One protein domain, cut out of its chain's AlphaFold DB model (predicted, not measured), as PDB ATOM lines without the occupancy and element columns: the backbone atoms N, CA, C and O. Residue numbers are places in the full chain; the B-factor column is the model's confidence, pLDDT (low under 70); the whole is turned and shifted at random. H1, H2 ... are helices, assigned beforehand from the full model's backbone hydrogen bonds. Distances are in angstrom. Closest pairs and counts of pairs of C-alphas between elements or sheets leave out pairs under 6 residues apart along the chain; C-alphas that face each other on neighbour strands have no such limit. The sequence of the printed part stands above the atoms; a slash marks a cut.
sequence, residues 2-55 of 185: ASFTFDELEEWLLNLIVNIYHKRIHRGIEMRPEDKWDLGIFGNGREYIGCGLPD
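What this domain is: This is residues 2 to 55 of the 185 residues of the protein "Transposase" of Neisseria sp (UniProt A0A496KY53). Two helices, H1 and then the shorter H2, make a wide, open corner near their ends, with a looped link between them and a tail that folds back past the end of H2. Residues 5 to 11, of which 6 to 11 belong to H1, stick out free. The printed part has 54 residues and is all helix by class, though 26 residues, under half, are in named elements. It is flat, spanning 50 by 29 by 13 A, and only just extended, close to loose, with a radius of gyration of the C-alphas of 15.5 A.

Where its parts are: H1, residues 6 to 21, begins at C-alpha 6 (50.085, -39.873, -21.771) and measures 20.4 A. H2, residues 33 to 42, measures 14.1 A and ends at C-alpha 42 (31.152, -12.449, -7.257).

How they stand to each other: H1 and H2 are close but not clearly touching; their closest C-alphas, of Tyr 21 and Pro 33, are 7.8 A apart. They run the same way at a steep tilt of 65 degrees. Every O i to N i+4 pair is within hydrogen-bond range in H2, and 11 of 12 in H1.

The domain as a whole: The C-alphas farthest apart, of Ala 2 and Arg 46, are 50.9 A apart. The 11-residue link is long. The printed part has no cut, and no printed residue is under 70 in pLDDT.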
ATOM      1  N   ALA A   2      46.911 -50.906 -23.426       72.38
ATOM      2  CA  ALA A   2      46.685 -49.503 -23.092       72.38
ATOM      3  C   ALA A   2      46.002 -48.836 -24.297       72.38
ATOM      4  O   ALA A   2      46.361 -49.153 -25.431       72.38
ATOM      5  N   SER A   3      44.990 -48.005 -24.046       85.44
ATOM      6  CA  SER A   3      44.179 -47.368 -25.098       85.44
ATOM      7  C   SER A   3      44.588 -45.926 -25.399       85.44
ATOM      8  O   SER A   3      44.159 -45.411 -26.420       85.44
ATOM      9  N   PHE A   4      45.393 -45.305 -24.529       89.94
ATOM     10  CA  PHE A   4      45.868 -43.928 -24.666       89.94
ATOM     11  C   PHE A   4      47.368 -43.829 -24.381       89.94
ATOM     12  O   PHE A   4      47.889 -44.556 -23.524       89.94
ATOM     13  N   THR A   5      48.038 -42.904 -25.064       92.25
ATOM     14  CA  THR A   5      49.321 -42.324 -24.639       92.25
ATOM     15  C   THR A   5      49.116 -41.364 -23.455       92.25
ATOM     16  O   THR A   5      47.984 -41.087 -23.056       92.25
ATOM     17  N   PHE A   6      50.201 -40.867 -22.849       90.19
ATOM     18  CA  PHE A   6      50.085 -39.873 -21.771       90.19
ATOM     19  C   PHE A   6      49.466 -38.562 -22.260       90.19
ATOM     20  O   PHE A   6      48.581 -38.044 -21.584       90.19
ATOM     21  N   ASP A   7      49.872 -38.084 -23.435       92.06
ATOM     22  CA  ASP A   7      49.361 -36.836 -24.009       92.06
ATOM     23  C   ASP A   7      47.870 -36.967 -24.368       92.06
ATOM     24  O   ASP A   7      47.065 -36.097 -24.044       92.06
ATOM     25  N   GLU A   8      47.469 -38.107 -24.946       93.75
ATOM     26  CA  GLU A   8      46.058 -38.398 -25.249       93.75
ATOM     27  C   GLU A   8      45.204 -38.500 -23.978       93.75
ATOM     28  O   GLU A   8      44.065 -38.028 -23.937       93.75
ATOM     29  N   LEU A   9      45.744 -39.115 -22.920       95.50
ATOM     30  CA  LEU A   9      45.066 -39.188 -21.631       95.50
ATOM     31  C   LEU A   9      44.914 -37.799 -21.004       95.50
ATOM     32  O   LEU A   9      43.870 -37.519 -20.417       95.50
ATOM     33  N   GLU A  10      45.938 -36.951 -21.102       95.69
ATOM     34  CA  GLU A  10      45.904 -35.581 -20.593       95.69
ATOM     35  C   GLU A  10      44.817 -34.763 -21.296       95.69
ATOM     36  O   GLU A  10      43.968 -34.182 -20.619       95.69
ATOM     37  N   GLU A  11      44.768 -34.790 -22.629       96.19
ATOM     38  CA  GLU A  11      43.732 -34.099 -23.403       96.19
ATOM     39  C   GLU A  11      42.327 -34.596 -23.036       96.19
ATOM     40  O   GLU A  11      41.421 -33.805 -22.739       96.19
ATOM     41  N   TRP A  12      42.146 -35.917 -22.990       96.25
ATOM     42  CA  TRP A  12      40.869 -36.517 -22.622       96.25
ATOM     43  C   TRP A  12      40.439 -36.123 -21.201       96.25
ATOM     44  O   TRP A  12      39.277 -35.765 -20.973       96.25
ATOM     45  N   LEU A  13      41.370 -36.151 -20.242       96.81
ATOM     46  CA  LEU A  13      41.109 -35.801 -18.850       96.81
ATOM     47  C   LEU A  13      40.772 -34.315 -18.699       96.81
ATOM     48  O   LEU A  13      39.832 -33.977 -17.977       96.81
ATOM     49  N   LEU A  14      41.487 -33.430 -19.395       97.00
ATOM     50  CA  LEU A  14      41.190 -31.998 -19.415       97.00
ATOM     51  C   LEU A  14      39.778 -31.741 -19.938       97.00
ATOM     52  O   LEU A  14      39.015 -31.006 -19.309       97.00
ATOM     53  N   ASN A  15      39.389 -32.402 -21.030       97.31
ATOM     54  CA  ASN A  15      38.042 -32.285 -21.574       97.31
ATOM     55  C   ASN A  15      36.978 -32.781 -20.578       97.31
ATOM     56  O   ASN A  15      35.973 -32.103 -20.345       97.31
ATOM     57  N   LEU A  16      37.218 -33.926 -19.930       97.56
ATOM     58  CA  LEU A  16      36.333 -34.451 -18.890       97.56
ATOM     59  C   LEU A  16      36.163 -33.454 -17.736       97.56
ATOM     60  O   LEU A  16      35.046 -33.233 -17.271       97.56
ATOM     61  N   ILE A  17      37.250 -32.848 -17.260       97.19
ATOM     62  CA  ILE A  17      37.207 -31.924 -16.125       97.19
ATOM     63  C   ILE A  17      36.518 -30.614 -16.523       97.19
ATOM     64  O   ILE A  17      35.568 -30.194 -15.860       97.19
ATOM     65  N   VAL A  18      36.971 -29.961 -17.592       96.19
ATOM     66  CA  VAL A  18      36.548 -28.597 -17.945       96.19
ATOM     67  C   VAL A  18      35.163 -28.582 -18.584       96.19
ATOM     68  O   VAL A  18      34.317 -27.776 -18.203       96.19
ATOM     69  N   ASN A  19      34.900 -29.481 -19.532       96.31
ATOM     70  CA  ASN A  19      33.692 -29.406 -20.354       96.31
ATOM     71  C   ASN A  19      32.546 -30.279 -19.841       96.31
ATOM     72  O   ASN A  19      31.400 -30.036 -20.212       96.31
ATOM     73  N   ILE A  20      32.825 -31.264 -18.981       96.75
ATOM     74  CA  ILE A  20      31.802 -32.186 -18.466       96.75
ATOM     75  C   ILE A  20      31.611 -32.009 -16.958       96.75
ATOM     76  O   ILE A  20      30.504 -31.720 -16.503       96.75
ATOM     77  N   TYR A  21      32.670 -32.176 -16.162       96.69
ATOM     78  CA  TYR A  21      32.562 -32.163 -14.703       96.69
ATOM     79  C   TYR A  21      32.115 -30.797 -14.181       96.69
ATOM     80  O   TYR A  21      31.143 -30.741 -13.433       96.69
ATOM     81  N   HIS A  22      32.767 -29.704 -14.583       97.19
ATOM     82  CA  HIS A  22      32.421 -28.368 -14.082       97.19
ATOM     83  C   HIS A  22      31.090 -27.828 -14.625       97.19
ATOM     84  O   HIS A  22      30.520 -26.935 -14.003       97.19
ATOM     85  N   LYS A  23      30.566 -28.418 -15.712       96.75
ATOM     86  CA  LYS A  23      29.355 -27.959 -16.413       96.75
ATOM     87  C   LYS A  23      28.088 -28.760 -16.127       96.75
ATOM     88  O   LYS A  23      26.999 -28.329 -16.492       96.75
ATOM     89  N   ARG A  24      28.179 -29.939 -15.508       96.94
ATOM     90  CA  ARG A  24      26.984 -30.701 -15.100       96.94
ATOM     91  C   ARG A  24      26.498 -30.256 -13.727       96.94
ATOM     92  O   ARG A  24      27.286 -29.760 -12.934       96.94
ATOM     93  N   ILE A  25      25.231 -30.506 -13.409       97.50
ATOM     94  CA  ILE A  25      24.704 -30.318 -12.051       97.50
ATOM     95  C   ILE A  25      25.199 -31.457 -11.154       97.50
ATOM     96  O   ILE A  25      25.097 -32.633 -11.510       97.50
ATOM     97  N   HIS A  26      25.736 -31.114  -9.983       97.44
ATOM     98  CA  HIS A  26      26.206 -32.091  -9.000       97.44
ATOM     99  C   HIS A  26      25.215 -32.209  -7.860       97.44
ATOM    100  O   HIS A  26      24.910 -31.222  -7.201       97.44
ATOM    101  N   ARG A  27      24.778 -33.435  -7.560       96.06
ATOM    102  CA  ARG A  27      23.784 -33.711  -6.511       96.06
ATOM    103  C   ARG A  27      24.145 -33.119  -5.142       96.06
ATOM    104  O   ARG A  27      23.248 -32.732  -4.414       96.06
ATOM    105  N   GLY A  28      25.431 -33.054  -4.787       95.31
ATOM    106  CA  GLY A  28      25.867 -32.543  -3.480       95.31
ATOM    107  C   GLY A  28      25.777 -31.021  -3.314       95.31
ATOM    108  O   GLY A  28      25.731 -30.549  -2.185       95.31
ATOM    109  N   ILE A  29      25.765 -30.262  -4.412       94.69
ATOM    110  CA  ILE A  29      25.690 -28.788  -4.395       94.69
ATOM    111  C   ILE A  29      24.475 -28.248  -5.160       94.69
ATOM    112  O   ILE A  29      24.280 -27.040  -5.201       94.69
ATOM    113  N   GLU A  30      23.703 -29.139  -5.787       96.44
ATOM    114  CA  GLU A  30      22.505 -28.872  -6.596       96.44
ATOM    115  C   GLU A  30      22.704 -27.839  -7.718       96.44
ATOM    116  O   GLU A  30      21.753 -27.280  -8.251       96.44
ATOM    117  N   MET A  31      23.953 -27.622  -8.132       96.12
ATOM    118  CA  MET A  31      24.316 -26.707  -9.210       96.12
ATOM    119  C   MET A  31      25.586 -27.156  -9.929       96.12
ATOM    120  O   MET A  31      26.211 -28.159  -9.560       96.12
ATOM    121  N   ARG A  32      25.952 -26.429 -10.988       97.88
ATOM    122  CA  ARG A  32      27.229 -26.629 -11.670       97.88
ATOM    123  C   ARG A  32      28.365 -26.088 -10.794       97.88
ATOM    124  O   ARG A  32      28.213 -25.003 -10.234       97.88
ATOM    125  N   PRO A  33      29.494 -26.804 -10.650       97.62
ATOM    126  CA  PRO A  33      30.643 -26.302  -9.906       97.62
ATOM    127  C   PRO A  33      31.135 -24.934 -10.394       97.62
ATOM    128  O   PRO A  33      31.510 -24.117  -9.560       97.62
ATOM    129  N   GLU A  34      31.085 -24.673 -11.707       96.62
ATOM    130  CA  GLU A  34      31.431 -23.360 -12.275       96.62
ATOM    131  C   GLU A  34      30.506 -22.245 -11.755       96.62
ATOM    132  O   GLU A  34      30.989 -21.232 -11.259       96.62
ATOM    133  N   ASP A  35      29.189 -22.476 -11.719       96.31
ATOM    134  CA  ASP A  35      28.232 -21.496 -11.187       96.31
ATOM    135  C   ASP A  35      28.412 -21.286  -9.678       96.31
ATOM    136  O   ASP A  35      28.286 -20.171  -9.176       96.31
ATOM    137  N   LYS A  36      28.698 -22.364  -8.928       95.56
ATOM    138  CA  LYS A  36      28.934 -22.265  -7.480       95.56
ATOM    139  C   LYS A  36      30.173 -21.430  -7.186       95.56
ATOM    140  O   LYS A  36      30.170 -20.667  -6.220       95.56
ATOM    141  N   TRP A  37      31.215 -21.603  -7.996       94.62
ATOM    142  CA  TRP A  37      32.428 -20.807  -7.925       94.62
ATOM    143  C   TRP A  37      32.125 -19.331  -8.191       94.62
ATOM    144  O   TRP A  37      32.429 -18.498  -7.338       94.62
ATOM    145  N   ASP A  38      31.446 -19.014  -9.295       94.81
ATOM    146  CA  ASP A  38      31.101 -17.632  -9.647       94.81
ATOM    147  C   ASP A  38      30.228 -16.967  -8.578       94.81
ATOM    148  O   ASP A  38      30.499 -15.838  -8.165       94.81
ATOM    149  N   LEU A  39      29.234 -17.686  -8.050       95.38
ATOM    150  CA  LEU A  39      28.410 -17.210  -6.939       95.38
ATOM    151  C   LEU A  39      29.246 -16.946  -5.679       95.38
ATOM    152  O   LEU A  39      28.986 -15.985  -4.962       95.38
ATOM    153  N   GLY A  40      30.237 -17.792  -5.391       94.25
ATOM    154  CA  GLY A  40      31.125 -17.623  -4.242       94.25
ATOM    155  C   GLY A  40      32.061 -16.421  -4.382       94.25
ATOM    156  O   GLY A  40      32.262 -15.698  -3.412       94.25
ATOM    157  N   ILE A  41      32.598 -16.184  -5.580       95.75
ATOM    158  CA  ILE A  41      33.548 -15.098  -5.851       95.75
ATOM    159  C   ILE A  41      32.833 -13.755  -6.012       95.75
ATOM    160  O   ILE A  41      33.202 -12.776  -5.366       95.75
ATOM    161  N   PHE A  42      31.804 -13.698  -6.856       95.56
ATOM    162  CA  PHE A  42      31.152 -12.449  -7.257       95.56
ATOM    163  C   PHE A  42      29.847 -12.178  -6.505       95.56
ATOM    164  O   PHE A  42      29.382 -11.038  -6.461       95.56
ATOM    165  N   GLY A  43      29.261 -13.196  -5.871       94.62
ATOM    166  CA  GLY A  43      27.937 -13.086  -5.272       94.62
ATOM    167  C   GLY A  43      26.844 -12.952  -6.328       94.62
ATOM    168  O   GLY A  43      27.056 -13.158  -7.521       94.62
ATOM    169  N   ASN A  44      25.645 -12.591  -5.880       93.06
ATOM    170  CA  ASN A  44      24.506 -12.324  -6.764       93.06
ATOM    171  C   ASN A  44      23.834 -10.966  -6.505       93.06
ATOM    172  O   ASN A  44      22.726 -10.726  -6.987       93.06
ATOM    173  N   GLY A  45      24.467 -10.097  -5.708       85.75
ATOM    174  CA  GLY A  45      23.917  -8.790  -5.326       85.75
ATOM    175  C   GLY A  45      22.631  -8.865  -4.494       85.75
ATOM    176  O   GLY A  45      21.925  -7.865  -4.376       85.75
ATOM    177  N   ARG A  46      22.294 -10.047  -3.959       87.69
ATOM    178  CA  ARG A  46      21.110 -10.305  -3.133       87.69
ATOM    179  C   ARG A  46      21.509 -11.103  -1.890       87.69
ATOM    180  O   ARG A  46      22.160 -10.572  -1.002       87.69
ATOM    181  N   GLU A  47      21.118 -12.373  -1.840       89.31
ATOM    182  CA  GLU A  47      21.300 -13.271  -0.697       89.31
ATOM    183  C   GLU A  47      22.754 -13.721  -0.508       89.31
ATOM    184  O   GLU A  47      23.151 -14.037   0.610       89.31
ATOM    185  N   TYR A  48      23.554 -13.735  -1.579       88.38
ATOM    186  CA  TYR A  48      24.945 -14.177  -1.536       88.38
ATOM    187  C   TYR A  48      25.886 -13.017  -1.849       88.38
ATOM    188  O   TYR A  48      25.899 -12.483  -2.962       88.38
ATOM    189  N   ILE A  49      26.693 -12.657  -0.853       92.38
ATOM    190  CA  ILE A  49      27.788 -11.696  -0.976       92.38
ATOM    191  C   ILE A  49      29.042 -12.483  -1.359       92.38
ATOM    192  O   ILE A  49      29.433 -13.403  -0.639       92.38
ATOM    193  N   GLY A  50      29.644 -12.148  -2.501       93.81
ATOM    194  CA  GLY A  50      30.866 -12.795  -2.969       93.81
ATOM    195  C   GLY A  50      32.074 -12.436  -2.105       93.81
ATOM    196  O   GLY A  50      32.148 -11.332  -1.567       93.81
ATOM    197  N   CYS A  51      33.033 -13.352  -1.976       93.31
ATOM    198  CA  CYS A  51      34.269 -13.111  -1.229       93.31
ATOM    199  C   CYS A  51      35.314 -12.289  -2.002       93.31
ATOM    200  O   CYS A  51      36.324 -11.901  -1.418       93.31
ATOM    201  N   GLY A  52      35.068 -11.992  -3.282       92.00
ATOM    202  CA  GLY A  52      36.029 -11.344  -4.169       92.00
ATOM    203  C   GLY A  52      37.053 -12.324  -4.742       92.00
ATOM    204  O   GLY A  52      37.127 -13.491  -4.357       92.00
ATOM    205  N   LEU A  53      37.838 -11.854  -5.714       90.06
ATOM    206  CA  LEU A  53      38.918 -12.656  -6.284       90.06
ATOM    207  C   LEU A  53      40.010 -12.884  -5.228       90.06
ATOM    208  O   LEU A  53      40.388 -11.928  -4.549       90.06
ATOM    209  N   PRO A  54      40.540 -14.113  -5.097       86.19
ATOM    210  CA  PRO A  54      41.657 -14.364  -4.202       86.19
ATOM    211  C   PRO A  54      42.898 -13.609  -4.681       86.19
ATOM    212  O   PRO A  54      43.131 -13.475  -5.887       86.19
ATOM    213  N   ASP A  55      43.723 -13.171  -3.733       86.94
ATOM    214  CA  ASP A  55      45.006 -12.553  -4.045       86.94
ATOM    215  C   ASP A  55      45.874 -13.518  -4.855       86.94
ATOM    216  O   ASP A  55      46.089 -14.672  -4.473       86.94
TER     217      ASP A  55